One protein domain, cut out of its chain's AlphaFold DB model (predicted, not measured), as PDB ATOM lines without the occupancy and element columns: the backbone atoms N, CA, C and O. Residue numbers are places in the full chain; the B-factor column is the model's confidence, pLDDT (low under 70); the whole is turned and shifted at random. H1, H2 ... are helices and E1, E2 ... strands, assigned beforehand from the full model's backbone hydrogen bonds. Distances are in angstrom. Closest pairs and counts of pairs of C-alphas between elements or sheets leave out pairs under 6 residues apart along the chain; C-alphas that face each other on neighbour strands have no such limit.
ATOM      1  N   PHE A 913     -91.455 -10.333 325.015       70.75
ATOM      2  CA  PHE A 913     -91.400 -10.293 323.552       70.75
ATOM      3  C   PHE A 913     -91.316 -11.706 322.964       70.75
ATOM      4  O   PHE A 913     -90.479 -12.511 323.372       70.75
ATOM      5  N   CYS A 914     -92.170 -12.005 321.984       66.31
ATOM      6  CA  CYS A 914     -92.239 -13.312 321.335       66.31
ATOM      7  C   CYS A 914     -91.128 -13.457 320.282       66.31
ATOM      8  O   CYS A 914     -91.169 -12.796 319.241       66.31
ATOM      9  N   ARG A 915     -90.143 -14.340 320.509       61.66
ATOM     10  CA  ARG A 915     -89.181 -14.726 319.461       61.66
ATOM     11  C   ARG A 915     -89.681 -15.971 318.730       61.66
ATOM     12  O   ARG A 915     -89.475 -17.102 319.168       61.66
ATOM     13  N   GLY A 916     -90.309 -15.757 317.573       55.69
ATOM     14  CA  GLY A 916     -90.866 -16.828 316.736       55.69
ATOM     15  C   GLY A 916     -89.843 -17.849 316.211       55.69
ATOM     16  O   GLY A 916     -90.232 -18.923 315.767       55.69
ATOM     17  N   ASP A 917     -88.540 -17.560 316.282       57.12
ATOM     18  CA  ASP A 917     -87.466 -18.492 315.914       57.12
ATOM     19  C   ASP A 917     -87.009 -19.421 317.057       57.12
ATOM     20  O   ASP A 917     -86.306 -20.399 316.799       57.12
ATOM     21  N   ILE A 918     -87.416 -19.144 318.304       58.75
ATOM     22  CA  ILE A 918     -87.128 -19.989 319.482       58.75
ATOM     23  C   ILE A 918     -88.391 -20.555 320.148       58.75
ATOM     24  O   ILE A 918     -88.279 -21.397 321.036       58.75
ATOM     25  N   GLY A 919     -89.581 -20.100 319.741       61.69
ATOM     26  CA  GLY A 919     -90.861 -20.594 320.258       61.69
ATOM     27  C   GLY A 919     -91.180 -20.173 321.695       61.69
ATOM     28  O   GLY A 919     -91.909 -20.886 322.381       61.69
ATOM     29  N   ARG A 920     -90.607 -19.062 322.182       67.88
ATOM     30  CA  ARG A 920     -90.798 -18.573 323.559       67.88
ATOM     31  C   ARG A 920     -90.874 -17.051 323.661       67.88
ATOM     32  O   ARG A 920     -90.285 -16.319 322.862       67.88
ATOM     33  N   CYS A 921     -91.545 -16.607 324.719       74.25
ATOM     34  CA  CYS A 921     -91.442 -15.256 325.246       74.25
ATOM     35  C   CYS A 921     -90.081 -15.055 325.926       74.25
ATOM     36  O   CYS A 921     -89.655 -15.867 326.748       74.25
ATOM     37  N   VAL A 922     -89.406 -13.964 325.581       82.44
ATOM     38  CA  VAL A 922     -88.230 -13.449 326.288       82.44
ATOM     39  C   VAL A 922     -88.703 -12.308 327.183       82.44
ATOM     40  O   VAL A 922     -89.387 -11.407 326.698       82.44
ATOM     41  N   HIS A 923     -88.366 -12.352 328.470       85.56
ATOM     42  CA  HIS A 923     -88.788 -11.357 329.461       85.56
ATOM     43  C   HIS A 923     -87.644 -10.400 329.789       85.56
ATOM     44  O   HIS A 923     -86.511 -10.852 329.947       85.56
ATOM     45  N   PHE A 924     -87.940  -9.109 329.943       89.19
ATOM     46  CA  PHE A 924     -86.956  -8.077 330.278       89.19
ATOM     47  C   PHE A 924     -87.151  -7.538 331.700       89.19
ATOM     48  O   PHE A 924     -88.222  -7.031 332.036       89.19
ATOM     49  N   ALA A 925     -86.102  -7.601 332.521       90.94
ATOM     50  CA  ALA A 925     -86.042  -6.999 333.854       90.94
ATOM     51  C   ALA A 925     -84.963  -5.907 333.899       90.94
ATOM     52  O   ALA A 925     -83.957  -5.986 333.195       90.94
ATOM     53  N   THR A 926     -85.157  -4.892 334.740       91.31
ATOM     54  CA  THR A 926     -84.114  -3.893 335.029       91.31
ATOM     55  C   THR A 926     -83.499  -4.197 336.389       91.31
ATOM     56  O   THR A 926     -84.220  -4.517 337.340       91.31
ATOM     57  N   THR A 927     -82.174  -4.129 336.489       93.56
ATOM     58  CA  THR A 927     -81.470  -4.301 337.763       93.56
ATOM     59  C   THR A 927     -81.669  -3.095 338.680       93.56
ATOM     60  O   THR A 927     -82.077  -2.013 338.257       93.56
ATOM     61  N   GLU A 928     -81.292  -3.239 339.951       92.19
ATOM     62  CA  GLU A 928     -81.077  -2.064 340.793       92.19
ATOM     63  C   GLU A 928     -79.911  -1.199 340.277       92.19
ATOM     64  O   GLU A 928     -79.037  -1.670 339.543       92.19
ATOM     65  N   TRP A 929     -79.875   0.060 340.716       91.50
ATOM     66  CA  TRP A 929     -78.756   0.967 340.470       91.50
ATOM     67  C   TRP A 929     -77.504   0.540 341.258       91.50
ATOM     68  O   TRP A 929     -77.534   0.468 342.497       91.50
ATOM     69  N   ALA A 930     -76.408   0.303 340.534       91.50
ATOM     70  CA  ALA A 930     -75.041   0.273 341.045       91.50
ATOM     71  C   ALA A 930     -74.527   1.710 341.219       91.50
ATOM     72  O   ALA A 930     -74.786   2.574 340.380       91.50
ATOM     73  N   GLN A 931     -73.789   1.953 342.299       90.69
ATOM     74  CA  GLN A 931     -73.262   3.266 342.694       90.69
ATOM     75  C   GLN A 931     -71.877   3.103 343.321       90.69
ATOM     76  O   GLN A 931     -71.464   1.990 343.655       90.69
ATOM     77  N   SER A 932     -71.168   4.212 343.539       86.25
ATOM     78  CA  SER A 932     -69.888   4.189 344.254       86.25
ATOM     79  C   SER A 932     -70.018   3.514 345.626       86.25
ATOM     80  O   SER A 932     -70.777   3.961 346.484       86.25
ATOM     81  N   GLY A 933     -69.299   2.407 345.828       82.75
ATOM     82  CA  GLY A 933     -69.345   1.632 347.073       82.75
ATOM     83  C   GLY A 933     -70.585   0.744 347.256       82.75
ATOM     84  O   GLY A 933     -70.670   0.049 348.267       82.75
ATOM     85  N   LYS A 934     -71.508   0.708 346.286       88.00
ATOM     86  CA  LYS A 934     -72.670  -0.190 346.271       88.00
ATOM     87  C   LYS A 934     -72.602  -1.115 345.050       88.00
ATOM     88  O   LYS A 934     -73.038  -0.748 343.957       88.00
ATOM     89  N   GLU A 935     -72.082  -2.332 345.255       80.31
ATOM     90  CA  GLU A 935     -72.252  -3.430 344.289       80.31
ATOM     91  C   GLU A 935     -73.755  -3.681 344.057       80.31
ATOM     92  O   GLU A 935     -74.549  -3.713 344.997       80.31
ATOM     93  N   MET A 936     -74.136  -3.873 342.797       88.88
ATOM     94  CA  MET A 936     -75.472  -4.316 342.394       88.88
ATOM     95  C   MET A 936     -75.669  -5.811 342.700       88.88
ATOM     96  O   MET A 936     -74.710  -6.586 342.685       88.88
ATOM     97  N   THR A 937     -76.904  -6.250 342.928       89.75
ATOM     98  CA  THR A 937     -77.242  -7.674 343.063       89.75
ATOM     99  C   THR A 937     -76.835  -8.456 341.809       89.75
ATOM    100  O   THR A 937     -77.163  -8.078 340.687       89.75
ATOM    101  N   LYS A 938     -76.106  -9.563 341.993       90.62
ATOM    102  CA  LYS A 938     -75.651 -10.421 340.888       90.62
ATOM    103  C   LYS A 938     -76.798 -11.275 340.359       90.62
ATOM    104  O   LYS A 938     -77.461 -11.989 341.105       90.62
ATOM    105  N   THR A 939     -76.977 -11.207 339.051       91.00
ATOM    106  CA  THR A 939     -78.040 -11.837 338.268       91.00
ATOM    107  C   THR A 939     -77.435 -12.850 337.307       91.00
ATOM    108  O   THR A 939     -76.473 -12.537 336.609       91.00
ATOM    109  N   ASN A 940     -78.026 -14.041 337.196       94.50
ATOM    110  CA  ASN A 940     -77.566 -15.069 336.252       94.50
ATOM    111  C   ASN A 940     -78.092 -14.829 334.820       94.50
ATOM    112  O   ASN A 940     -78.470 -15.783 334.145       94.50
ATOM    113  N   LEU A 941     -78.153 -13.568 334.378       96.25
ATOM    114  CA  LEU A 941     -78.836 -13.126 333.159       96.25
ATOM    115  C   LEU A 941     -77.933 -12.309 332.230       96.25
ATOM    116  O   LEU A 941     -76.957 -11.694 332.663       96.25
ATOM    117  N   VAL A 942     -78.293 -12.287 330.947       97.00
ATOM    118  CA  VAL A 942     -77.598 -11.522 329.901       97.00
ATOM    119  C   VAL A 942     -78.180 -10.114 329.752       97.00
ATOM    120  O   VAL A 942     -79.399  -9.935 329.678       97.00
ATOM    121  N   SER A 943     -77.308  -9.111 329.643       97.56
ATOM    122  CA  SER A 943     -77.696  -7.707 329.463       97.56
ATOM    123  C   SER A 943     -77.958  -7.352 327.997       97.56
ATOM    124  O   SER A 943     -77.264  -7.790 327.082       97.56
ATOM    125  N   THR A 944     -78.963  -6.510 327.793       96.94
ATOM    126  CA  THR A 944     -79.460  -6.002 326.504       96.94
ATOM    127  C   THR A 944     -79.536  -4.476 326.457       96.94
ATOM    128  O   THR A 944     -79.679  -3.930 325.375       96.94
ATOM    129  N   GLY A 945     -79.364  -3.780 327.586       96.75
ATOM    130  CA  GLY A 945     -79.270  -2.319 327.655       96.75
ATOM    131  C   GLY A 945     -78.631  -1.840 328.960       96.75
ATOM    132  O   GLY A 945     -78.291  -2.652 329.828       96.75
ATOM    133  N   MET A 946     -78.478  -0.525 329.105       96.31
ATOM    134  CA  MET A 946     -77.920   0.141 330.288       96.31
ATOM    135  C   MET A 946     -78.620   1.481 330.533       96.31
ATOM    136  O   MET A 946     -78.862   2.235 329.591       96.31
ATOM    137  N   GLY A 947     -78.907   1.789 331.797       94.06
ATOM    138  CA  GLY A 947     -79.379   3.101 332.237       94.06
ATOM    139  C   GLY A 947     -78.297   3.926 332.935       94.06
ATOM    140  O   GLY A 947     -77.382   3.372 333.550       94.06
ATOM    141  N   CYS A 948     -78.449   5.248 332.868       93.00
ATOM    142  CA  CYS A 948     -77.622   6.266 333.509       93.00
ATOM    143  C   CYS A 948     -78.481   7.213 334.357       93.00
ATOM    144  O   CYS A 948     -79.521   7.684 333.900       93.00
ATOM    145  N   ALA A 949     -78.044   7.521 335.581       90.00
ATOM    146  CA  ALA A 949     -78.713   8.490 336.449       90.00
ATOM    147  C   ALA A 949     -77.759   9.177 337.442       90.00
ATOM    148  O   ALA A 949     -76.645   8.718 337.692       90.00
ATOM    149  N   GLY A 950     -78.233  10.276 338.038       86.69
ATOM    150  CA  GLY A 950     -77.406  11.191 338.833       86.69
ATOM    151  C   GLY A 950     -76.485  12.038 337.947       86.69
ATOM    152  O   GLY A 950     -76.620  12.017 336.728       86.69
ATOM    153  N   ARG A 951     -75.584  12.829 338.534       81.12
ATOM    154  CA  ARG A 951     -74.637  13.664 337.770       81.12
ATOM    155  C   ARG A 951     -73.468  12.834 337.245       81.12
ATOM    156  O   ARG A 951     -72.985  11.954 337.954       81.12
ATOM    157  N   TYR A 952     -73.014  13.126 336.030       83.06
ATOM    158  CA  TYR A 952     -71.958  12.409 335.304       83.06
ATOM    159  C   TYR A 952     -72.193  10.888 335.220       83.06
ATOM    160  O   TYR A 952     -71.247  10.101 335.189       83.06
ATOM    161  N   CYS A 953     -73.464  10.468 335.232       88.00
ATOM    162  CA  CYS A 953     -73.891   9.076 335.375       88.00
ATOM    163  C   CYS A 953     -73.305   8.348 336.618       88.00
ATOM    164  O   CYS A 953     -72.875   7.196 336.548       88.00
ATOM    165  N   GLU A 954     -73.342   8.995 337.791       88.12
ATOM    166  CA  GLU A 954     -72.919   8.422 339.088       88.12
ATOM    167  C   GLU A 954     -73.740   7.211 339.587       88.12
ATOM    168  O   GLU A 954     -73.395   6.588 340.595       88.12
ATOM    169  N   SER A 955     -74.814   6.853 338.880       91.75
ATOM    170  CA  SER A 955     -75.550   5.593 339.005       91.75
ATOM    171  C   SER A 955     -75.720   4.924 337.642       91.75
ATOM    172  O   SER A 955     -76.204   5.559 336.704       91.75
ATOM    173  N   VAL A 956     -75.436   3.621 337.563       93.69
ATOM    174  CA  VAL A 956     -75.730   2.780 336.384       93.69
ATOM    175  C   VAL A 956     -76.642   1.614 336.746       93.69
ATOM    176  O   VAL A 956     -76.560   1.078 337.851       93.69
ATOM    177  N   ASN A 957     -77.494   1.183 335.821       95.00
ATOM    178  CA  ASN A 957     -78.207  -0.095 335.911       95.00
ATOM    179  C   ASN A 957     -78.144  -0.836 334.568       95.00
ATOM    180  O   ASN A 957     -77.735  -0.269 333.556       95.00
ATOM    181  N   LEU A 958     -78.512  -2.117 334.559       96.12
ATOM    182  CA  LEU A 958     -78.549  -2.948 333.358       96.12
ATOM    183  C   LEU A 958     -79.991  -3.356 333.057       96.12
ATOM    184  O   LEU A 958     -80.756  -3.717 333.953       96.12
ATOM    185  N   ILE A 959     -80.341  -3.350 331.774       95.56
ATOM    186  CA  ILE A 959     -81.565  -3.966 331.268       95.56
ATOM    187  C   ILE A 959     -81.187  -5.363 330.803       95.56
ATOM    188  O   ILE A 959     -80.311  -5.526 329.955       95.56
ATOM    189  N   GLN A 960     -81.822  -6.381 331.367       95.75
ATOM    190  CA  GLN A 960     -81.467  -7.784 331.187       95.75
ATOM    191  C   GLN A 960     -82.638  -8.576 330.637       95.75
ATOM    192  O   GLN A 960     -83.787  -8.314 330.984       95.75
ATOM    193  N   MET A 961     -82.336  -9.573 329.814       94.38
ATOM    194  CA  MET A 961     -83.328 -10.506 329.291       94.38
ATOM    195  C   MET A 961     -83.245 -11.860 329.998       94.38
ATOM    196  O   MET A 961     -82.193 -12.222 330.522       94.38
ATOM    197  N   SER A 962     -84.317 -12.650 329.936       93.06
ATOM    198  CA  SER A 962     -84.449 -13.959 330.596       93.06
ATOM    199  C   SER A 962     -83.526 -15.080 330.092       93.06
ATOM    200  O   SER A 962     -83.728 -16.239 330.447       93.06
ATOM    201  N   ALA A 963     -82.503 -14.766 329.293       93.69
ATOM    202  CA  ALA A 963     -81.467 -15.711 328.899       93.69
ATOM    203  C   ALA A 963     -80.477 -15.937 330.053       93.69
ATOM    204  O   ALA A 963     -79.764 -15.017 330.463       93.69
ATOM    205  N   SER A 964     -80.424 -17.174 330.544       95.38
ATOM    206  CA  SER A 964     -79.510 -17.625 331.594       95.38
ATOM    207  C   SER A 964     -78.047 -17.611 331.144       95.38
ATOM    208  O   SER A 964     -77.745 -17.724 329.955       95.38
ATOM    209  N   ILE A 965     -77.124 -17.555 332.105       96.44
ATOM    210  CA  ILE A 965     -75.671 -17.614 331.872       96.44
ATOM    211  C   ILE A 965     -75.045 -18.862 332.495       96.44
ATOM    212  O   ILE A 965     -75.505 -19.354 333.528       96.44
ATOM    213  N   ASP A 966     -73.941 -19.332 331.918       96.25
ATOM    214  CA  ASP A 966     -73.016 -20.214 332.627       96.25
ATOM    215  C   ASP A 966     -72.213 -19.383 333.641       96.25
ATOM    216  O   ASP A 966     -71.193 -18.773 333.310       96.25
ATOM    217  N   ALA A 967     -72.670 -19.364 334.894       93.19
ATOM    218  CA  ALA A 967     -72.006 -18.642 335.976       93.19
ATOM    219  C   ALA A 967     -70.584 -19.164 336.283       93.19
ATOM    220  O   ALA A 967     -69.782 -18.419 336.839       93.19
ATOM    221  N   ALA A 968     -70.227 -20.398 335.898       95.25
ATOM    222  CA  ALA A 968     -68.856 -20.896 336.044       95.25
ATOM    223  C   ALA A 968     -67.902 -20.309 334.986       95.25
ATOM    224  O   ALA A 968     -66.688 -20.308 335.187       95.25
ATOM    225  N   SER A 969     -68.442 -19.762 333.891       96.25
ATOM    226  CA  SER A 969     -67.686 -19.027 332.870       96.25
ATOM    227  C   SER A 969     -67.501 -17.532 333.177       96.25
ATOM    228  O   SER A 969     -66.994 -16.809 332.322       96.25
ATOM    229  N   SER A 970     -67.932 -17.048 334.350       95.75
ATOM    230  CA  SER A 970     -67.947 -15.610 334.631       95.75
ATOM    231  C   SER A 970     -66.551 -15.036 334.908       95.75
ATOM    232  O   SER A 970     -65.880 -15.454 335.855       95.75
ATOM    233  N   GLU A 971     -66.154 -14.023 334.141       96.06
ATOM    234  CA  GLU A 971     -64.863 -13.333 334.222       96.06
ATOM    235  C   GLU A 971     -65.071 -11.816 334.372       96.06
ATOM    236  O   GLU A 971     -66.000 -11.243 333.800       96.06
ATOM    237  N   ARG A 972     -64.234 -11.136 335.171       92.88
ATOM    238  CA  ARG A 972     -64.279  -9.667 335.302       92.88
ATOM    239  C   ARG A 972     -63.447  -9.022 334.190       92.88
ATOM    240  O   ARG A 972     -62.297  -9.406 333.999       92.88
ATOM    241  N   SER A 973     -63.997  -8.016 333.510       89.50
ATOM    242  CA  SER A 973     -63.272  -7.240 332.496       89.50
ATOM    243  C   SER A 973     -62.094  -6.461 333.104       89.50
ATOM    244  O   SER A 973     -61.949  -6.342 334.326       89.50
ATOM    245  N   GLY A 974     -61.282  -5.833 332.253       83.56
ATOM    246  CA  GLY A 974     -60.443  -4.718 332.696       83.56
ATOM    247  C   GLY A 974     -61.285  -3.583 333.301       83.56
ATOM    248  O   GLY A 974     -62.477  -3.463 333.005       83.56
ATOM    249  N   TRP A 975     -60.670  -2.748 334.145       83.44
ATOM    250  CA  TRP A 975     -61.254  -1.455 334.518       83.44
ATOM    251  C   TRP A 975     -61.316  -0.559 333.278       83.44
ATOM    252  O   TRP A 975     -60.340  -0.473 332.530       83.44
ATOM    253  N   ILE A 976     -62.467   0.065 333.050       81.75
ATOM    254  CA  ILE A 976     -62.769   0.789 331.811       81.75
ATOM    255  C   ILE A 976     -62.154   2.196 331.889       81.75
ATOM    256  O   ILE A 976     -61.338   2.548 331.041       81.75
ATOM    257  N   SER A 977     -62.411   2.897 333.000       70.19
ATOM    258  CA  SER A 977     -61.532   3.931 333.568       70.19
ATOM    259  C   SER A 977     -61.092   3.510 334.980       70.19
ATOM    260  O   SER A 977     -61.687   2.612 335.580       70.19
ATOM    261  N   ASP A 978     -60.039   4.140 335.512       60.41
ATOM    262  CA  ASP A 978     -59.616   3.977 336.914       60.41
ATOM    263  C   ASP A 978     -59.391   5.293 337.687       60.41
ATOM    264  O   ASP A 978     -59.061   5.250 338.876       60.41
ATOM    265  N   ASN A 979     -59.564   6.456 337.044       57.25
ATOM    266  CA  ASN A 979     -59.276   7.800 337.572       57.25
ATOM    267  C   ASN A 979     -57.852   8.036 338.138       57.25
ATOM    268  O   ASN A 979     -57.510   9.166 338.488       57.25
ATOM    269  N   THR A 980     -56.958   7.043 338.177       54.69
ATOM    270  CA  THR A 980     -55.585   7.180 338.706       54.69
ATOM    271  C   THR A 980     -54.589   7.735 337.683       54.69
ATOM    272  O   THR A 980     -53.406   7.908 337.985       54.69
ATOM    273  N   GLY A 981     -55.048   7.995 336.453       50.06
ATOM    274  CA  GLY A 981     -54.222   8.461 335.335       50.06
ATOM    275  C   GLY A 981     -53.384   7.356 334.680       50.06
ATOM    276  O   GLY A 981     -52.589   7.630 333.777       50.06
ATOM    277  N   LYS A 982     -53.549   6.094 335.098       49.97
ATOM    278  CA  LYS A 982     -52.837   4.952 334.521       49.97
ATOM    279  C   LYS A 982     -53.584   4.407 333.309       49.97
ATOM    280  O   LYS A 982     -54.467   3.569 333.433       49.97
ATOM    281  N   ARG A 983     -53.142   4.790 332.106       51.53
ATOM    282  CA  ARG A 983     -53.514   4.063 330.877       51.53
ATOM    283  C   ARG A 983     -53.052   2.600 330.989       51.53
ATOM    284  O   ARG A 983     -51.841   2.314 330.940       51.53
ATOM    285  N   TRP A 984     -54.020   1.703 331.185       50.53
ATOM    286  CA  TRP A 984     -53.825   0.259 331.315       50.53
ATOM    287  C   TRP A 984     -53.200  -0.339 330.054       50.53
ATOM    288  O   TRP A 984     -53.302   0.217 328.965       50.53
ATOM    289  N   PHE A 985     -52.494  -1.459 330.209       46.19
ATOM    290  CA  PHE A 985     -51.593  -1.967 329.171       46.19
ATOM    291  C   PHE A 985     -52.309  -2.444 327.899       46.19
ATOM    292  O   PHE A 985     -51.723  -2.333 326.825       46.19
ATOM    293  N   TRP A 986     -53.563  -2.904 327.996       49.22
ATOM    294  CA  TRP A 986     -54.383  -3.234 326.824       49.22
ATOM    295  C   TRP A 986     -54.671  -1.998 325.959       49.22
ATOM    296  O   TRP A 986     -54.597  -2.081 324.738       49.22
ATOM    297  N   ASN A 987     -54.857  -0.822 326.571       47.56
ATOM    298  CA  ASN A 987     -55.100   0.443 325.870       47.56
ATOM    299  C   ASN A 987     -53.805   1.267 325.651       47.56
ATOM    300  O   ASN A 987     -53.776   2.489 325.806       47.56
ATOM    301  N   ARG A 988     -52.691   0.579 325.341       47.59
ATOM    302  CA  ARG A 988     -51.406   1.193 324.926       47.59
ATOM    303  C   ARG A 988     -51.014   0.922 323.471       47.59
ATOM    304  O   ARG A 988     -50.086   1.565 322.988       47.59
ATOM    305  N   GLY A 989     -51.658  -0.037 322.802       46.19
ATOM    306  CA  GLY A 989     -51.353  -0.393 321.408       46.19
ATOM    307  C   GLY A 989     -52.090   0.464 320.376       46.19
ATOM    308  O   GLY A 989     -51.573   0.713 319.290       46.19
ATOM    309  N   THR A 990     -53.283   0.939 320.723       45.97
ATOM    310  CA  THR A 990     -54.172   1.742 319.880       45.97
ATOM    311  C   THR A 990     -54.015   3.233 320.173       45.97
ATOM    312  O   THR A 990     -54.029   3.647 321.328       45.97
ATOM    313  N   GLN A 991     -53.925   4.064 319.128       47.69
ATOM    314  CA  GLN A 991     -54.007   5.533 319.246       47.69
ATOM    315  C   GLN A 991     -55.460   6.052 319.266       47.69
ATOM    316  O   GLN A 991     -55.694   7.231 319.021       47.69
ATOM    317  N   ALA A 992     -56.437   5.182 319.545       49.22
ATOM    318  CA  ALA A 992     -57.818   5.594 319.760       49.22
ATOM    319  C   ALA A 992     -57.895   6.519 320.987       49.22
ATOM    320  O   ALA A 992     -57.259   6.257 322.010       49.22
ATOM    321  N   GLU A 993     -58.643   7.615 320.872       58.78
ATOM    322  CA  GLU A 993     -58.833   8.555 321.984       58.78
ATOM    323  C   GLU A 993     -59.786   7.978 323.042       58.78
ATOM    324  O   GLU A 993     -59.604   8.215 324.238       58.78
ATOM    325  N   ASP A 994     -60.774   7.209 322.587       60.44
ATOM    326  CA  ASP A 994     -61.914   6.725 323.359       60.44
ATOM    327  C   ASP A 994     -61.612   5.401 324.095       60.44
ATOM    328  O   ASP A 994     -60.791   4.580 323.670       60.44
ATOM    329  N   GLN A 995     -62.252   5.194 325.251       76.88
ATOM    330  CA  GLN A 995     -61.943   4.072 326.147       76.88
ATOM    331  C   GLN A 995     -62.933   2.926 325.912       76.88
ATOM    332  O   GLN A 995     -64.034   2.918 326.458       76.88
ATOM    333  N   ILE A 996     -62.534   1.963 325.076       83.94
ATOM    334  CA  ILE A 996     -63.303   0.748 324.770       83.94
ATOM    335  C   ILE A 996     -63.020  -0.341 325.810       83.94
ATOM    336  O   ILE A 996     -61.858  -0.629 326.116       83.94
ATOM    337  N   ALA A 997     -64.073  -1.016 326.272       86.25
ATOM    338  CA  ALA A 997     -63.970  -2.295 326.966       86.25
ATOM    339  C   ALA A 997     -65.057  -3.266 326.484       86.25
ATOM    340  O   ALA A 997     -66.234  -3.114 326.814       86.25
ATOM    341  N   ASP A 998     -64.628  -4.277 325.730       91.44
ATOM    342  CA  ASP A 998     -65.432  -5.435 325.339       91.44
ATOM    343  C   ASP A 998     -65.169  -6.627 326.284       91.44
ATOM    344  O   ASP A 998     -64.100  -6.758 326.887       91.44
ATOM    345  N   CYS A 999     -66.163  -7.503 326.409       95.81
ATOM    346  CA  CYS A 999     -66.075  -8.808 327.054       95.81
ATOM    347  C   CYS A 999     -65.217  -9.796 326.238       95.81
ATOM    348  O   CYS A 999     -65.084  -9.628 325.024       95.81
ATOM    349  N   PRO A1000     -64.688 -10.869 326.864       95.44
ATOM    350  CA  PRO A1000     -64.026 -11.957 326.143       95.44
ATOM    351  C   PRO A1000     -64.933 -12.614 325.090       95.44
ATOM    352  O   PRO A1000     -66.150 -12.700 325.271       95.44
ATOM    353  N   ASP A1001     -64.335 -13.130 324.014       95.00
ATOM    354  CA  ASP A1001     -65.055 -13.700 322.869       95.00
ATOM    355  C   ASP A1001     -66.124 -14.736 323.269       95.00
ATOM    356  O   ASP A1001     -65.869 -15.712 323.985       95.00
ATOM    357  N   GLY A1002     -67.345 -14.538 322.765       95.44
ATOM    358  CA  GLY A1002     -68.497 -15.394 323.056       95.44
ATOM    359  C   GLY A1002     -69.181 -15.132 324.407       95.44
ATOM    360  O   GLY A1002     -70.133 -15.842 324.735       95.44
ATOM    361  N   MET A1003     -68.728 -14.145 325.187       98.00
ATOM    362  CA  MET A1003     -69.398 -13.683 326.408       98.00
ATOM    363  C   MET A1003     -70.234 -12.417 326.171       98.00
ATOM    364  O   MET A1003     -70.006 -11.660 325.229       98.00
ATOM    365  N   ALA A1004     -71.178 -12.166 327.075       97.75
ATOM    366  CA  ALA A1004     -71.936 -10.921 327.166       97.75
ATOM    367  C   ALA A1004     -71.851 -10.341 328.588       97.75
ATOM    368  O   ALA A1004     -71.506 -11.059 329.531       97.75
ATOM    369  N   VAL A1005     -72.171  -9.054 328.746       97.81
ATOM    370  CA  VAL A1005     -72.215  -8.372 330.047       97.81
ATOM    371  C   VAL A1005     -73.382  -8.916 330.873       97.81
ATOM    372  O   VAL A1005     -74.515  -8.997 330.396       97.81
ATOM    373  N   THR A1006     -73.122  -9.256 332.133       97.00
ATOM    374  CA  THR A1006     -74.122  -9.818 333.063       97.00
ATOM    375  C   THR A1006     -74.279  -8.989 334.331       97.00
ATOM    376  O   THR A1006     -75.294  -9.078 335.018       97.00
ATOM    377  N   TRP A1007     -73.277  -8.168 334.647       96.00
ATOM    378  CA  TRP A1007     -73.232  -7.328 335.836       96.00
ATOM    379  C   TRP A1007     -72.192  -6.213 335.661       96.00
ATOM    380  O   TRP A1007     -71.256  -6.352 334.871       96.00
ATOM    381  N   VAL A1008     -72.334  -5.119 336.409       94.50
ATOM    382  CA  VAL A1008     -71.392  -3.993 336.424       94.50
ATOM    383  C   VAL A1008     -70.994  -3.629 337.855       94.50
ATOM    384  O   VAL A1008     -71.826  -3.494 338.751       94.50
ATOM    385  N   GLU A1009     -69.690  -3.491 338.048       92.38
ATOM    386  CA  GLU A1009     -69.024  -2.943 339.221       92.38
ATOM    387  C   GLU A1009     -68.792  -1.455 338.993       92.38
ATOM    388  O   GLU A1009     -68.364  -1.062 337.903       92.38
ATOM    389  N   CYS A1010     -69.008  -0.638 340.024       90.19
ATOM    390  CA  CYS A1010     -68.694   0.779 339.952       90.19
ATOM    391  C   CYS A1010     -67.955   1.285 341.186       90.19
ATOM    392  O   CYS A1010     -68.308   0.981 342.326       90.19
ATOM    393  N   THR A1011     -66.910   2.072 340.944       88.12
ATOM    394  CA  THR A1011     -66.131   2.768 341.974       88.12
ATOM    395  C   THR A1011     -65.826   4.198 341.513       88.12
ATOM    396  O   THR A1011     -66.276   4.606 340.446       88.12
ATOM    397  N   GLY A1012     -65.094   4.969 342.325       83.56
ATOM    398  CA  GLY A1012     -64.859   6.396 342.072       83.56
ATOM    399  C   GLY A1012     -66.117   7.241 342.304       83.56
ATOM    400  O   GLY A1012     -67.220   6.707 342.423       83.56
ATOM    401  N   GLN A1013     -65.965   8.552 342.514       79.31
ATOM    402  CA  GLN A1013     -67.048   9.373 343.079       79.31
ATOM    403  C   GLN A1013     -68.278   9.451 342.162       79.31
ATOM    404  O   GLN A1013     -69.392   9.506 342.674       79.31
ATOM    405  N   HIS A1014     -68.078   9.392 340.843       83.50
ATOM    406  CA  HIS A1014     -69.143   9.548 339.854       83.50
ATOM    407  C   HIS A1014     -69.378   8.296 339.002       83.50
ATOM    408  O   HIS A1014     -69.766   8.409 337.848       83.50
ATOM    409  N   CYS A1015     -69.150   7.093 339.552       87.06
ATOM    410  CA  CYS A1015     -69.309   5.825 338.815       87.06
ATOM    411  C   CYS A1015     -68.567   5.841 337.452       87.06
ATOM    412  O   CYS A1015     -68.991   5.309 336.424       87.06
ATOM    413  N   ASP A1016     -67.416   6.502 337.475       81.06
ATOM    414  CA  ASP A1016     -66.488   6.710 336.373       81.06
ATOM    415  C   ASP A1016     -65.628   5.456 336.168       81.06
ATOM    416  O   ASP A1016     -65.435   4.991 335.041       81.06
ATOM    417  N   ASN A1017     -65.190   4.851 337.272       85.94
ATOM    418  CA  ASN A1017     -64.476   3.585 337.285       85.94
ATOM    419  C   ASN A1017     -65.455   2.407 337.169       85.94
ATOM    420  O   ASN A1017     -65.804   1.767 338.169       85.94
ATOM    421  N   LEU A1018     -65.880   2.119 335.939       89.81
ATOM    422  CA  LEU A1018     -66.675   0.942 335.578       89.81
ATOM    423  C   LEU A1018     -65.802  -0.312 335.394       89.81
ATOM    424  O   LEU A1018     -64.666  -0.226 334.920       89.81
ATOM    425  N   ARG A1019     -66.363  -1.490 335.688       91.19
ATOM    426  CA  ARG A1019     -65.851  -2.813 335.271       91.19
ATOM    427  C   ARG A1019     -67.009  -3.796 335.122       91.19
ATOM    428  O   ARG A1019     -67.874  -3.848 335.988       91.19
ATOM    429  N   PHE A1020     -67.029  -4.611 334.072       94.62
ATOM    430  CA  PHE A1020     -68.080  -5.615 333.880       94.62
ATOM    431  C   PHE A1020     -67.721  -6.965 334.497       94.62
ATOM    432  O   PHE A1020     -66.549  -7.330 334.606       94.62
ATOM    433  N   LEU A1021     -68.750  -7.732 334.853       95.81
ATOM    434  CA  LEU A1021     -68.686  -9.187 334.803       95.81
ATOM    435  C   LEU A1021     -69.260  -9.619 333.453       95.81
ATOM    436  O   LEU A1021     -70.356  -9.205 333.064       95.81
ATOM    437  N   CYS A1022     -68.499 -10.445 332.758       97.75
ATOM    438  CA  CYS A1022     -68.847 -11.065 331.497       97.75
ATOM    439  C   CYS A1022     -69.055 -12.559 331.743       97.75
ATOM    440  O   CYS A1022     -68.330 -13.145 332.544       97.75
ATOM    441  N   ALA A1023     -70.014 -13.194 331.075       97.94
ATOM    442  CA  ALA A1023     -70.143 -14.653 331.090       97.94
ATOM    443  C   ALA A1023     -70.725 -15.162 329.770       97.94
ATOM    444  O   ALA A1023     -71.316 -14.400 328.999       97.94
ATOM    445  N   LYS A1024     -70.579 -16.462 329.512       97.75
ATOM    446  CA  LYS A1024     -71.183 -17.120 328.352       97.75
ATOM    447  C   LYS A1024     -72.686 -17.319 328.581       97.75
ATOM    448  O   LYS A1024     -73.067 -17.910 329.594       97.75
ATOM    449  N   PRO A1025     -73.545 -16.873 327.653       96.81
ATOM    450  CA  PRO A1025     -74.956 -17.243 327.645       96.81
ATOM    451  C   PRO A1025     -75.144 -18.772 327.571       96.81
ATOM    452  O   PRO A1025     -74.460 -19.462 326.815       96.81
ATOM    453  N   LEU A1026     -76.064 -19.330 328.356       94.88
ATOM    454  CA  LEU A1026     -76.266 -20.777 328.456       94.88
ATOM    455  C   LEU A1026     -77.063 -21.295 327.247       94.88
ATOM    456  O   LEU A1026     -78.228 -20.950 327.091       94.88
ATOM    457  N   GLN A1027     -76.450 -22.141 326.405       93.38
ATOM    458  CA  GLN A1027     -77.024 -22.666 325.141       93.38
ATOM    459  C   GLN A1027     -77.329 -21.595 324.075       93.38
ATOM    460  O   GLN A1027     -78.020 -21.857 323.083       93.38
ATOM    461  N   TRP A1028     -76.769 -20.402 324.248       93.31
ATOM    462  CA  TRP A1028     -76.807 -19.298 323.300       93.31
ATOM    463  C   TRP A1028     -75.370 -18.905 322.939       93.31
ATOM    464  O   TRP A1028     -74.462 -18.991 323.761       93.31
ATOM    465  N   VAL A1029     -75.158 -18.460 321.706       94.81
ATOM    466  CA  VAL A1029     -73.864 -18.009 321.192       94.81
ATOM    467  C   VAL A1029     -73.984 -16.537 320.817       94.81
ATOM    468  O   VAL A1029     -74.841 -16.158 320.014       94.81
ATOM    469  N   VAL A1030     -73.117 -15.720 321.412       96.44
ATOM    470  CA  VAL A1030     -72.866 -14.336 320.995       96.44
ATOM    471  C   VAL A1030     -72.100 -14.373 319.676       96.44
ATOM    472  O   VAL A1030     -71.088 -15.070 319.571       96.44
ATOM    473  N   ASP A1031     -72.580 -13.659 318.661       94.12
ATOM    474  CA  ASP A1031     -71.956 -13.687 317.347       94.12
ATOM    475  C   ASP A1031     -70.710 -12.795 317.293       94.12
ATOM    476  O   ASP A1031     -70.771 -11.569 317.426       94.12
ATOM    477  N   MET A1032     -69.564 -13.443 317.094       92.62
ATOM    478  CA  MET A1032     -68.257 -12.802 316.975       92.62
ATOM    479  C   MET A1032     -67.851 -12.555 315.511       92.62
ATOM    480  O   MET A1032     -66.783 -11.997 315.277       92.62
ATOM    481  N   THR A1033     -68.668 -12.971 314.529       90.56
ATOM    482  CA  THR A1033     -68.356 -12.821 313.090       90.56
ATOM    483  C   THR A1033     -68.768 -11.467 312.515       90.56
ATOM    484  O   THR A1033     -68.181 -11.017 311.535       90.56
ATOM    485  N   GLU A1034     -69.736 -10.800 313.142       87.56
ATOM    486  CA  GLU A1034     -70.129  -9.417 312.848       87.56
ATOM    487  C   GLU A1034     -69.196  -8.427 313.577       87.56
ATOM    488  O   GLU A1034     -68.556  -8.779 314.574       87.56
ATOM    489  N   GLU A1035     -69.118  -7.169 313.137       91.94
ATOM    490  CA  GLU A1035     -68.542  -6.104 313.973       91.94
ATOM    491  C   GLU A1035     -69.544  -5.697 315.074       91.94
ATOM    492  O   GLU A1035     -70.756  -5.812 314.870       91.94
ATOM    493  N   PRO A1036     -69.086  -5.258 316.265       93.62
ATOM    494  CA  PRO A1036     -69.993  -4.866 317.334       93.62
ATOM    495  C   PRO A1036     -70.691  -3.562 316.942       93.62
ATOM    496  O   PRO A1036     -70.047  -2.530 316.749       93.62
ATOM    497  N   ILE A1037     -72.015  -3.607 316.833       94.44
ATOM    498  CA  ILE A1037     -72.825  -2.447 316.469       94.44
ATOM    499  C   ILE A1037     -72.907  -1.538 317.690       94.44
ATOM    500  O   ILE A1037     -73.324  -1.965 318.766       94.44
ATOM    501  N   VAL A1038     -72.444  -0.303 317.531       95.56
ATOM    502  CA  VAL A1038     -72.315   0.655 318.630       95.56
ATOM    503  C   VAL A1038     -73.519   1.591 318.633       95.56
ATOM    504  O   VAL A1038     -73.897   2.089 317.574       95.56
ATOM    505  N   THR A1039     -74.113   1.832 319.801       95.25
ATOM    506  CA  THR A1039     -75.206   2.807 319.944       95.25
ATOM    507  C   THR A1039     -74.708   4.241 319.755       95.25
ATOM    508  O   THR A1039     -73.501   4.511 319.759       95.25
ATOM    509  N   ASP A1040     -75.644   5.184 319.686       92.81
ATOM    510  CA  ASP A1040     -75.344   6.586 319.967       92.81
ATOM    511  C   ASP A1040     -74.773   6.777 321.381       92.81
ATOM    512  O   ASP A1040     -74.889   5.909 322.259       92.81
ATOM    513  N   TRP A1041     -74.120   7.925 321.571       90.81
ATOM    514  CA  TRP A1041     -73.676   8.403 322.878       90.81
ATOM    515  C   TRP A1041     -74.879   8.717 323.769       90.81
ATOM    516  O   TRP A1041     -75.867   9.251 323.280       90.81
ATOM    517  N   PHE A1042     -74.766   8.414 325.062       89.56
ATOM    518  CA  PHE A1042     -75.750   8.743 326.089       89.56
ATOM    519  C   PHE A1042     -75.081   9.127 327.418       89.56
ATOM    520  O   PHE A1042     -73.941   8.746 327.697       89.56
ATOM    521  N   SER A1043     -75.801   9.899 328.230       83.81
ATOM    522  CA  SER A1043     -75.358  10.504 329.496       83.81
ATOM    523  C   SER A1043     -76.525  10.546 330.498       83.81
ATOM    524  O   SER A1043     -77.559   9.914 330.275       83.81
ATOM    525  N   GLU A1044     -76.428  11.310 331.590       70.75
ATOM    526  CA  GLU A1044     -77.592  11.603 332.442       70.75
ATOM    527  C   GLU A1044     -78.747  12.339 331.731       70.75
ATOM    528  O   GLU A1044     -79.890  12.259 332.185       70.75
ATOM    529  N   GLU A1045     -78.477  13.021 330.613       64.31
ATOM    530  CA  GLU A1045     -79.493  13.696 329.788       64.31
ATOM    531  C   GLU A1045     -80.318  12.683 328.973       64.31
ATOM    532  O   GLU A1045     -81.474  12.926 328.636       64.31
ATOM    533  N   GLN A1046     -79.732  11.515 328.694       62.84
ATOM    534  CA  GLN A1046     -80.287  10.443 327.870       62.84
ATOM    535  C   GLN A1046     -80.259   9.144 328.685       62.84
ATOM    536  O   GLN A1046     -79.442   8.256 328.470       62.84
ATOM    537  N   GLN A1047     -81.162   9.066 329.668       78.56
ATOM    538  CA  GLN A1047     -81.119   8.165 330.834       78.56
ATOM    539  C   GLN A1047     -80.984   6.651 330.559       78.56
ATOM    540  O   GLN A1047     -80.831   5.881 331.508       78.56
ATOM    541  N   ARG A1048     -81.085   6.184 329.308       92.50
ATOM    542  CA  ARG A1048     -81.008   4.765 328.931       92.50
ATOM    543  C   ARG A1048     -80.709   4.586 327.448       92.50
ATOM    544  O   ARG A1048     -81.315   5.264 326.626       92.50
ATOM    545  N   MET A1049     -79.896   3.578 327.130       94.88
ATOM    546  CA  MET A1049     -79.801   2.992 325.789       94.88
ATOM    547  C   MET A1049     -79.981   1.472 325.847       94.88
ATOM    548  O   MET A1049     -79.498   0.811 326.768       94.88
ATOM    549  N   ASP A1050     -80.644   0.924 324.832       95.38
ATOM    550  CA  ASP A1050     -80.817  -0.514 324.617       95.38
ATOM    551  C   ASP A1050     -80.142  -0.933 323.298       95.38
ATOM    552  O   ASP A1050     -80.041  -0.149 322.356       95.38
ATOM    553  N   CYS A1051     -79.704  -2.187 323.217       96.31
ATOM    554  CA  CYS A1051     -79.313  -2.842 321.972       96.31
ATOM    555  C   CYS A1051     -80.552  -3.262 321.159       96.31
ATOM    556  O   CYS A1051     -81.597  -3.589 321.725       96.31
ATOM    557  N   ASP A1052     -80.416  -3.356 319.831       92.12
ATOM    558  CA  ASP A1052     -81.508  -3.824 318.962       92.12
ATOM    559  C   ASP A1052     -82.045  -5.212 319.352       92.12
ATOM    560  O   ASP A1052     -81.325  -6.074 319.868       92.12
ATOM    561  N   LYS A1053     -83.311  -5.474 319.000       86.38
ATOM    562  CA  LYS A1053     -83.982  -6.765 319.215       86.38
ATOM    563  C   LYS A1053     -83.131  -7.931 318.690       86.38
ATOM    564  O   LYS A1053     -82.903  -8.060 317.491       86.38
ATOM    565  N   GLY A1054     -82.716  -8.819 319.597       88.38
ATOM    566  CA  GLY A1054     -81.877  -9.978 319.274       88.38
ATOM    567  C   GLY A1054     -80.367  -9.737 319.375       88.38
ATOM    568  O   GLY A1054     -79.604 -10.630 319.005       88.38
ATOM    569  N   LYS A1055     -79.934  -8.585 319.900       95.62
ATOM    570  CA  LYS A1055     -78.544  -8.290 320.273       95.62
ATOM    571  C   LYS A1055     -78.385  -8.194 321.793       95.62
ATOM    572  O   LYS A1055     -79.363  -8.068 322.527       95.62
ATOM    573  N   VAL A1056     -77.143  -8.268 322.260       97.50
ATOM    574  CA  VAL A1056     -76.757  -8.208 323.677       97.50
ATOM    575  C   VAL A1056     -75.598  -7.248 323.884       97.50
ATOM    576  O   VAL A1056     -74.779  -7.068 322.981       97.50
ATOM    577  N   VAL A1057     -75.513  -6.657 325.076       97.81
ATOM    578  CA  VAL A1057     -74.388  -5.801 325.463       97.81
ATOM    579  C   VAL A1057     -73.159  -6.685 325.634       97.81
ATOM    580  O   VAL A1057     -73.114  -7.537 326.522       97.81
ATOM    581  N   THR A1058     -72.153  -6.479 324.793       97.62
ATOM    582  CA  THR A1058     -70.850  -7.149 324.896       97.62
ATOM    583  C   THR A1058     -69.741  -6.205 325.323       97.62
ATOM    584  O   THR A1058     -68.649  -6.672 325.604       97.62
ATOM    585  N   GLY A1059     -70.007  -4.904 325.407       95.94
ATOM    586  CA  GLY A1059     -69.048  -3.921 325.888       95.94
ATOM    587  C   GLY A1059     -69.644  -2.527 326.017       95.94
ATOM    588  O   GLY A1059     -70.821  -2.298 325.722       95.94
ATOM    589  N   VAL A1060     -68.801  -1.587 326.426       94.88
ATOM    590  CA  VAL A1060     -69.096  -0.150 326.427       94.88
ATOM    591  C   VAL A1060     -67.898   0.613 325.884       94.88
ATOM    592  O   VAL A1060     -66.765   0.124 325.872       94.88
ATOM    593  N   GLU A1061     -68.159   1.833 325.458       92.00
ATOM    594  CA  GLU A1061     -67.157   2.808 325.074       92.00
ATOM    595  C   GLU A1061     -67.427   4.114 325.824       92.00
ATOM    596  O   GLU A1061     -68.571   4.565 325.871       92.00
ATOM    597  N   CYS A1062     -66.392   4.697 326.427       89.69
ATOM    598  CA  CYS A1062     -66.454   6.001 327.088       89.69
ATOM    599  C   CYS A1062     -65.819   7.069 326.193       89.69
ATOM    600  O   CYS A1062     -64.702   6.871 325.699       89.69
ATOM    601  N   GLN A1063     -66.495   8.207 326.024       86.25
ATOM    602  CA  GLN A1063     -66.010   9.291 325.173       86.25
ATOM    603  C   GLN A1063     -64.787   9.971 325.796       86.25
ATOM    604  O   GLN A1063     -64.759  10.276 326.991       86.25
ATOM    605  N   ALA A1064     -63.777  10.287 324.986       74.56
ATOM    606  CA  ALA A1064     -62.738  11.209 325.426       74.56
ATOM    607  C   ALA A1064     -63.311  12.631 325.595       74.56
ATOM    608  O   ALA A1064     -63.897  13.189 324.668       74.56
ATOM    609  N   SER A1065     -63.091  13.259 326.754       67.31
ATOM    610  CA  SER A1065     -63.505  14.648 327.006       67.31
ATOM    611  C   SER A1065     -62.668  15.637 326.171       67.31
ATOM    612  O   SER A1065     -61.528  15.959 326.509       67.31
ATOM    613  N   LYS A1066     -63.225  16.113 325.046       61.34
ATOM    614  CA  LYS A1066     -62.487  16.829 323.977       61.34
ATOM    615  C   LYS A1066     -62.341  18.356 324.151       61.34
ATOM    616  O   LYS A1066     -61.928  19.029 323.208       61.34
ATOM    617  N   ARG A1067     -62.637  18.947 325.324       54.69
ATOM    618  CA  ARG A1067     -62.580  20.420 325.531       54.69
ATOM    619  C   ARG A1067     -61.749  20.899 326.734       54.69
ATOM    620  O   ARG A1067     -62.161  20.810 327.880       54.69
ATOM    621  N   TRP A1068     -60.607  21.515 326.413       50.44
ATOM    622  CA  TRP A1068     -59.918  22.640 327.086       50.44
ATOM    623  C   TRP A1068     -59.776  22.701 328.628       50.44
ATOM    624  O   TRP A1068     -59.483  23.765 329.171       50.44
ATOM    625  N   CYS A1069     -59.866  21.589 329.359       56.69
ATOM    626  CA  CYS A1069     -59.446  21.560 330.762       56.69
ATOM    627  C   CYS A1069     -57.917  21.615 330.892       56.69
ATOM    628  O   CYS A1069     -57.208  20.733 330.413       56.69
ATOM    629  N   ILE A1070     -57.394  22.613 331.606       54.56
ATOM    630  CA  ILE A1070     -55.956  22.936 331.577       54.56
ATOM    631  C   ILE A1070     -55.060  21.899 332.296       54.56
ATOM    632  O   ILE A1070     -53.861  21.873 332.015       54.56
ATOM    633  N   ARG A1071     -55.584  21.032 333.191       54.41
ATOM    634  CA  ARG A1071     -54.775  19.983 333.874       54.41
ATOM    635  C   ARG A1071     -55.404  18.600 334.136       54.41
ATOM    636  O   ARG A1071     -54.625  17.691 334.407       54.41
ATOM    637  N   SER A1072     -56.728  18.395 334.087       55.31
ATOM    638  CA  SER A1072     -57.328  17.118 334.546       55.31
ATOM    639  C   SER A1072     -58.773  16.839 334.069       55.31
ATOM    640  O   SER A1072     -59.671  16.690 334.890       55.31
ATOM    641  N   CYS A1073     -59.012  16.746 332.756       56.41
ATOM    642  CA  CYS A1073     -60.235  16.123 332.203       56.41
ATOM    643  C   CYS A1073     -59.864  14.979 331.248       56.41
ATOM    644  O   CYS A1073     -58.710  14.873 330.831       56.41
ATOM    645  N   GLY A1074     -60.832  14.110 330.938       54.78
ATOM    646  CA  GLY A1074     -60.589  12.829 330.258       54.78
ATOM    647  C   GLY A1074     -60.297  11.664 331.217       54.78
ATOM    648  O   GLY A1074     -59.636  10.704 330.830       54.78
ATOM    649  N   GLN A1075     -60.751  11.769 332.472       60.66
ATOM    650  CA  GLN A1075     -60.726  10.676 333.454       60.66
ATOM    651  C   GLN A1075     -62.121  10.054 333.636       60.66
ATOM    652  O   GLN A1075     -62.256   8.832 333.628       60.66
ATOM    653  N   PHE A1076     -63.152  10.901 333.714       72.81
ATOM    654  CA  PHE A1076     -64.552  10.502 333.834       72.81
ATOM    655  C   PHE A1076     -65.067   9.817 332.562       72.81
ATOM    656  O   PHE A1076     -64.805  10.280 331.454       72.81
ATOM    657  N   CYS A1077     -65.825   8.737 332.747       84.19
ATOM    658  CA  CYS A1077     -66.639   8.101 331.716       84.19
ATOM    659  C   CYS A1077     -68.071   8.656 331.820       84.19
ATOM    660  O   CYS A1077     -68.969   7.951 332.272       84.19
ATOM    661  N   ASP A1078     -68.274   9.935 331.499       81.94
ATOM    662  CA  ASP A1078     -69.589  10.587 331.595       81.94
ATOM    663  C   ASP A1078     -70.505  10.157 330.435       81.94
ATOM    664  O   ASP A1078     -71.558   9.555 330.651       81.94
ATOM    665  N   ASN A1079     -70.042  10.368 329.207       87.31
ATOM    666  CA  ASN A1079     -70.702   9.992 327.966       87.31
ATOM    667  C   ASN A1079     -70.303   8.561 327.588       87.31
ATOM    668  O   ASN A1079     -69.121   8.267 327.361       87.31
ATOM    669  N   LYS A1080     -71.290   7.669 327.511       91.44
ATOM    670  CA  LYS A1080     -71.117   6.234 327.241       91.44
ATOM    671  C   LYS A1080     -71.805   5.851 325.930       91.44
ATOM    672  O   LYS A1080     -72.721   6.538 325.496       91.44
ATOM    673  N   ARG A1081     -71.414   4.737 325.313       94.31
ATOM    674  CA  ARG A1081     -72.210   4.053 324.276       94.31
ATOM    675  C   ARG A1081     -72.024   2.545 324.338       94.31
ATOM    676  O   ARG A1081     -70.935   2.068 324.663       94.31
ATOM    677  N   LEU A1082     -73.089   1.790 324.083       96.75
ATOM    678  CA  LEU A1082     -73.093   0.333 324.220       96.75
ATOM    679  C   LEU A1082     -72.572  -0.326 322.950       96.75
ATOM    680  O   LEU A1082     -72.868   0.116 321.842       96.75
ATOM    681  N   ARG A1083     -71.809  -1.404 323.123       96.62
ATOM    682  CA  ARG A1083     -71.259  -2.213 322.031       96.62
ATOM    683  C   ARG A1083     -72.043  -3.519 321.997       96.62
ATOM    684  O   ARG A1083     -71.950  -4.329 322.922       96.62
ATOM    685  N   CYS A1084     -72.875  -3.667 320.973       97.88
ATOM    686  CA  CYS A1084     -73.924  -4.675 320.879       97.88
ATOM    687  C   CYS A1084     -73.595  -5.735 319.819       97.88
ATOM    688  O   CYS A1084     -73.245  -5.403 318.686       97.88
ATOM    689  N   ARG A1085     -73.773  -7.018 320.147       97.69
ATOM    690  CA  ARG A1085     -73.586  -8.141 319.205       97.69
ATOM    691  C   ARG A1085     -74.828  -9.015 319.128       97.69
ATOM    692  O   ARG A1085     -75.514  -9.195 320.132       97.69
ATOM    693  N   SER A1086     -75.111  -9.569 317.953       94.94
ATOM    694  CA  SER A1086     -76.220 -10.503 317.739       94.94
ATOM    695  C   SER A1086     -76.091 -11.747 318.624       94.94
ATOM    696  O   SER A1086     -74.986 -12.234 318.855       94.94
ATOM    697  N   ILE A1087     -77.211 -12.284 319.111       94.94
ATOM    698  CA  ILE A1087     -77.240 -13.538 319.875       94.94
ATOM    699  C   ILE A1087     -78.191 -14.553 319.231       94.94
ATOM    700  O   ILE A1087     -79.330 -14.241 318.856       94.94
ATOM    701  N   ARG A1088     -77.717 -15.795 319.108       91.25
ATOM    702  CA  ARG A1088     -78.450 -16.907 318.485       91.25
ATOM    703  C   ARG A1088     -78.362 -18.190 319.317       91.25
ATOM    704  O   ARG A1088     -77.372 -18.371 320.021       91.25
ATOM    705  N   PRO A1089     -79.359 -19.091 319.256       87.56
ATOM    706  CA  PRO A1089     -79.252 -20.410 319.874       87.56
ATOM    707  C   PRO A1089     -78.000 -21.150 319.392       87.56
ATOM    708  O   PRO A1089     -77.698 -21.138 318.198       87.56
ATOM    709  N   GLU A1090     -77.302 -21.844 320.294       86.56
ATOM    710  CA  GLU A1090     -76.164 -22.708 319.938       86.56
ATOM    711  C   GLU A1090     -76.601 -23.813 318.960       86.56
ATOM    712  O   GLU A1090     -75.885 -24.170 318.023       86.56
ATOM    713  N   LYS A1091     -77.814 -24.336 319.172       81.62
ATOM    714  CA  LYS A1091     -78.509 -25.295 318.309       81.62
ATOM    715  C   LYS A1091     -80.002 -24.959 318.304       81.62
ATOM    716  O   LYS A1091     -80.538 -24.512 319.321       81.62
ATOM    717  N   ALA A1092     -80.689 -25.195 317.186       67.25
ATOM    718  CA  ALA A1092     -82.139 -25.007 317.100       67.25
ATOM    719  C   ALA A1092     -82.857 -25.833 318.188       67.25
ATOM    720  O   ALA A1092     -82.528 -26.999 318.402       67.25
ATOM    721  N   GLY A1093     -83.788 -25.209 318.914       65.00
ATOM    722  CA  GLY A1093     -84.494 -25.818 320.049       65.00
ATOM    723  C   GLY A1093     -83.688 -25.962 321.352       65.00
ATOM    724  O   GLY A1093     -84.300 -26.145 322.398       65.00
ATOM    725  N   ALA A1094     -82.355 -25.830 321.354       70.88
ATOM    726  CA  ALA A1094     -81.565 -25.969 322.586       70.88
ATOM    727  C   ALA A1094     -81.770 -24.794 323.555       70.88
ATOM    728  O   ALA A1094     -81.937 -25.016 324.749       70.88
ATOM    729  N   ALA A1095     -81.852 -23.564 323.028       70.38
ATOM    730  CA  ALA A1095     -82.062 -22.332 323.798       70.38
ATOM    731  C   ALA A1095     -83.313 -22.337 324.703       70.38
ATOM    732  O   ALA A1095     -83.404 -21.521 325.614       70.38
ATOM    733  N   VAL A1096     -84.255 -23.265 324.491       73.81
ATOM    734  CA  VAL A1096     -85.454 -23.466 325.322       73.81
ATOM    735  C   VAL A1096     -85.111 -23.683 326.800       73.81
ATOM    736  O   VAL A1096     -85.835 -23.183 327.656       73.81
ATOM    737  N   LEU A1097     -84.019 -24.389 327.120       79.25
ATOM    738  CA  LEU A1097     -83.616 -24.655 328.513       79.25
ATOM    739  C   LEU A1097     -82.764 -23.516 329.113       79.25
ATOM    740  O   LEU A1097     -82.601 -23.446 330.328       79.25
ATOM    741  N   GLY A1098     -82.257 -22.611 328.274       82.25
ATOM    742  CA  GLY A1098     -81.490 -21.425 328.656       82.25
ATOM    743  C   GLY A1098     -82.342 -20.171 328.868       82.25
ATOM    744  O   GLY A1098     -81.779 -19.084 328.940       82.25
TER     745      GLY A1098
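What this domain is: This is residues 913 to 1098 of the 1163 residues of the protein "Hypothetical protein" of Symbiodinium sp. CCMP2592 (UniProt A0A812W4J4). Two sheets lie partly face to face as a sandwich: a large, strongly twisted, branched sheet of E1, E2, E3, E4, E6, E7 and E9, and a smaller sheet, E5 - E10 - E11 - E8, curled like part of a barrel. H2 sits at one end of the long axis and the loop of residues 1063 to 1079 makes the other end, while the hairpin of E1 and E2 lies at the edge of the large sheet, apart from the smaller one. The printed part has 186 residues, with eleven strands and two short helices in the order E1 E2 E3 E4 H1 E5 E6 E7 E8 E9 E10 E11 H2; neighbour strands are antiparallel in both sheets. The class is mostly strand, though under half of the residues, 91, are in named elements. The whole is compact, with a radius of gyration of the C-alphas of 16.4 A, and its outline is elongated, 57 by 33 by 29 A.

Where its parts are: Begin with the large sheet and its longest strand, E4, residues 955 to 972; find C-alpha 955 at (-75.550, 5.593, 339.005). E4 bends by 149 degrees at residue 968, and its ends are 19.3 A apart. Look next at E3, residues 941 to 949, 21.9 A long; E2, residues 920 to 926, 19.8 A; and E1, residues 913 to 915, which begins at (-91.400, -10.293, 323.552). E7, residues 1017 to 1025, runs 25.2 A; E6, residues 1004 to 1011, runs 21.0 A; E9 is residues 1048 to 1050. In the smaller sheet find E5, residues 995 to 998; E10, residues 1055 to 1062, 19.9 A; E11, residues 1080 to 1089, 28.8 A; and E8, residues 1028 to 1030. H1 is residues 985 to 988; H2, residues 1094 to 1098, ends at (-81.490, -21.425, 328.656).

How they stand to each other: Start at E4, which has three neighbours: E2 and E7 lie on one side of it, E3 on the other side. In the hairpin of E3 and E4, N 947 and O 957 are 3.0 A apart; between E2 and E4, N 925 and O 960 are 2.9 A apart. E4 and E7 have N 971 and O 1022 at 2.8 A, and the hairpin of E6 and E7 has N 1009 and O 1019 at 2.8 A. Farther out, E9 pairs with E3, with N 946 and O 1049 at 2.9 A, and E1 with E2, with N 913 and O 922 at 2.9 A. Now cross the sandwich, two sheets face to face: the facing parts are 8.8 A centre to centre, with strands at 29 degrees. The closest C-alphas of E3 and E10 are those of Thr 944 and Val 1056, 4.5 A apart. In the smaller sheet, N 997 and O 1060 of E5 and E10 are 3.0 A apart, N 1061 and O 1081 of the hairpin of E10 and E11 are 2.9 A apart, and N 1029 and O 1088 of E8 and E11 are 2.8 A apart. H1 only grazes this sheet with residues 986 to 987. H2 stands at the large sheet's level, at a height of 2.7 A; its closest C-alpha to E4 is Gly 1098, 5.2 A from that of Ser 964. H1 is too short for an O i to N i+4 pair; H2 has 0 of 1 within hydrogen-bond range, but 2 of 2 O i to N i+3 pairs.

The domain as a whole: The two C-alphas farthest apart are those of Ile 1070 and Gly 1093, 57.7 A. The printed part has no cut. The long links are E2 to E3, E4 to H1, E8 to E9 and E10 to E11. Mean pLDDT of the printed part is 83.1; look for values under 70 at residues 914 to 920, 978 to 994, 1045 to 1046, 1065 to 1075 and 1092 to 1093.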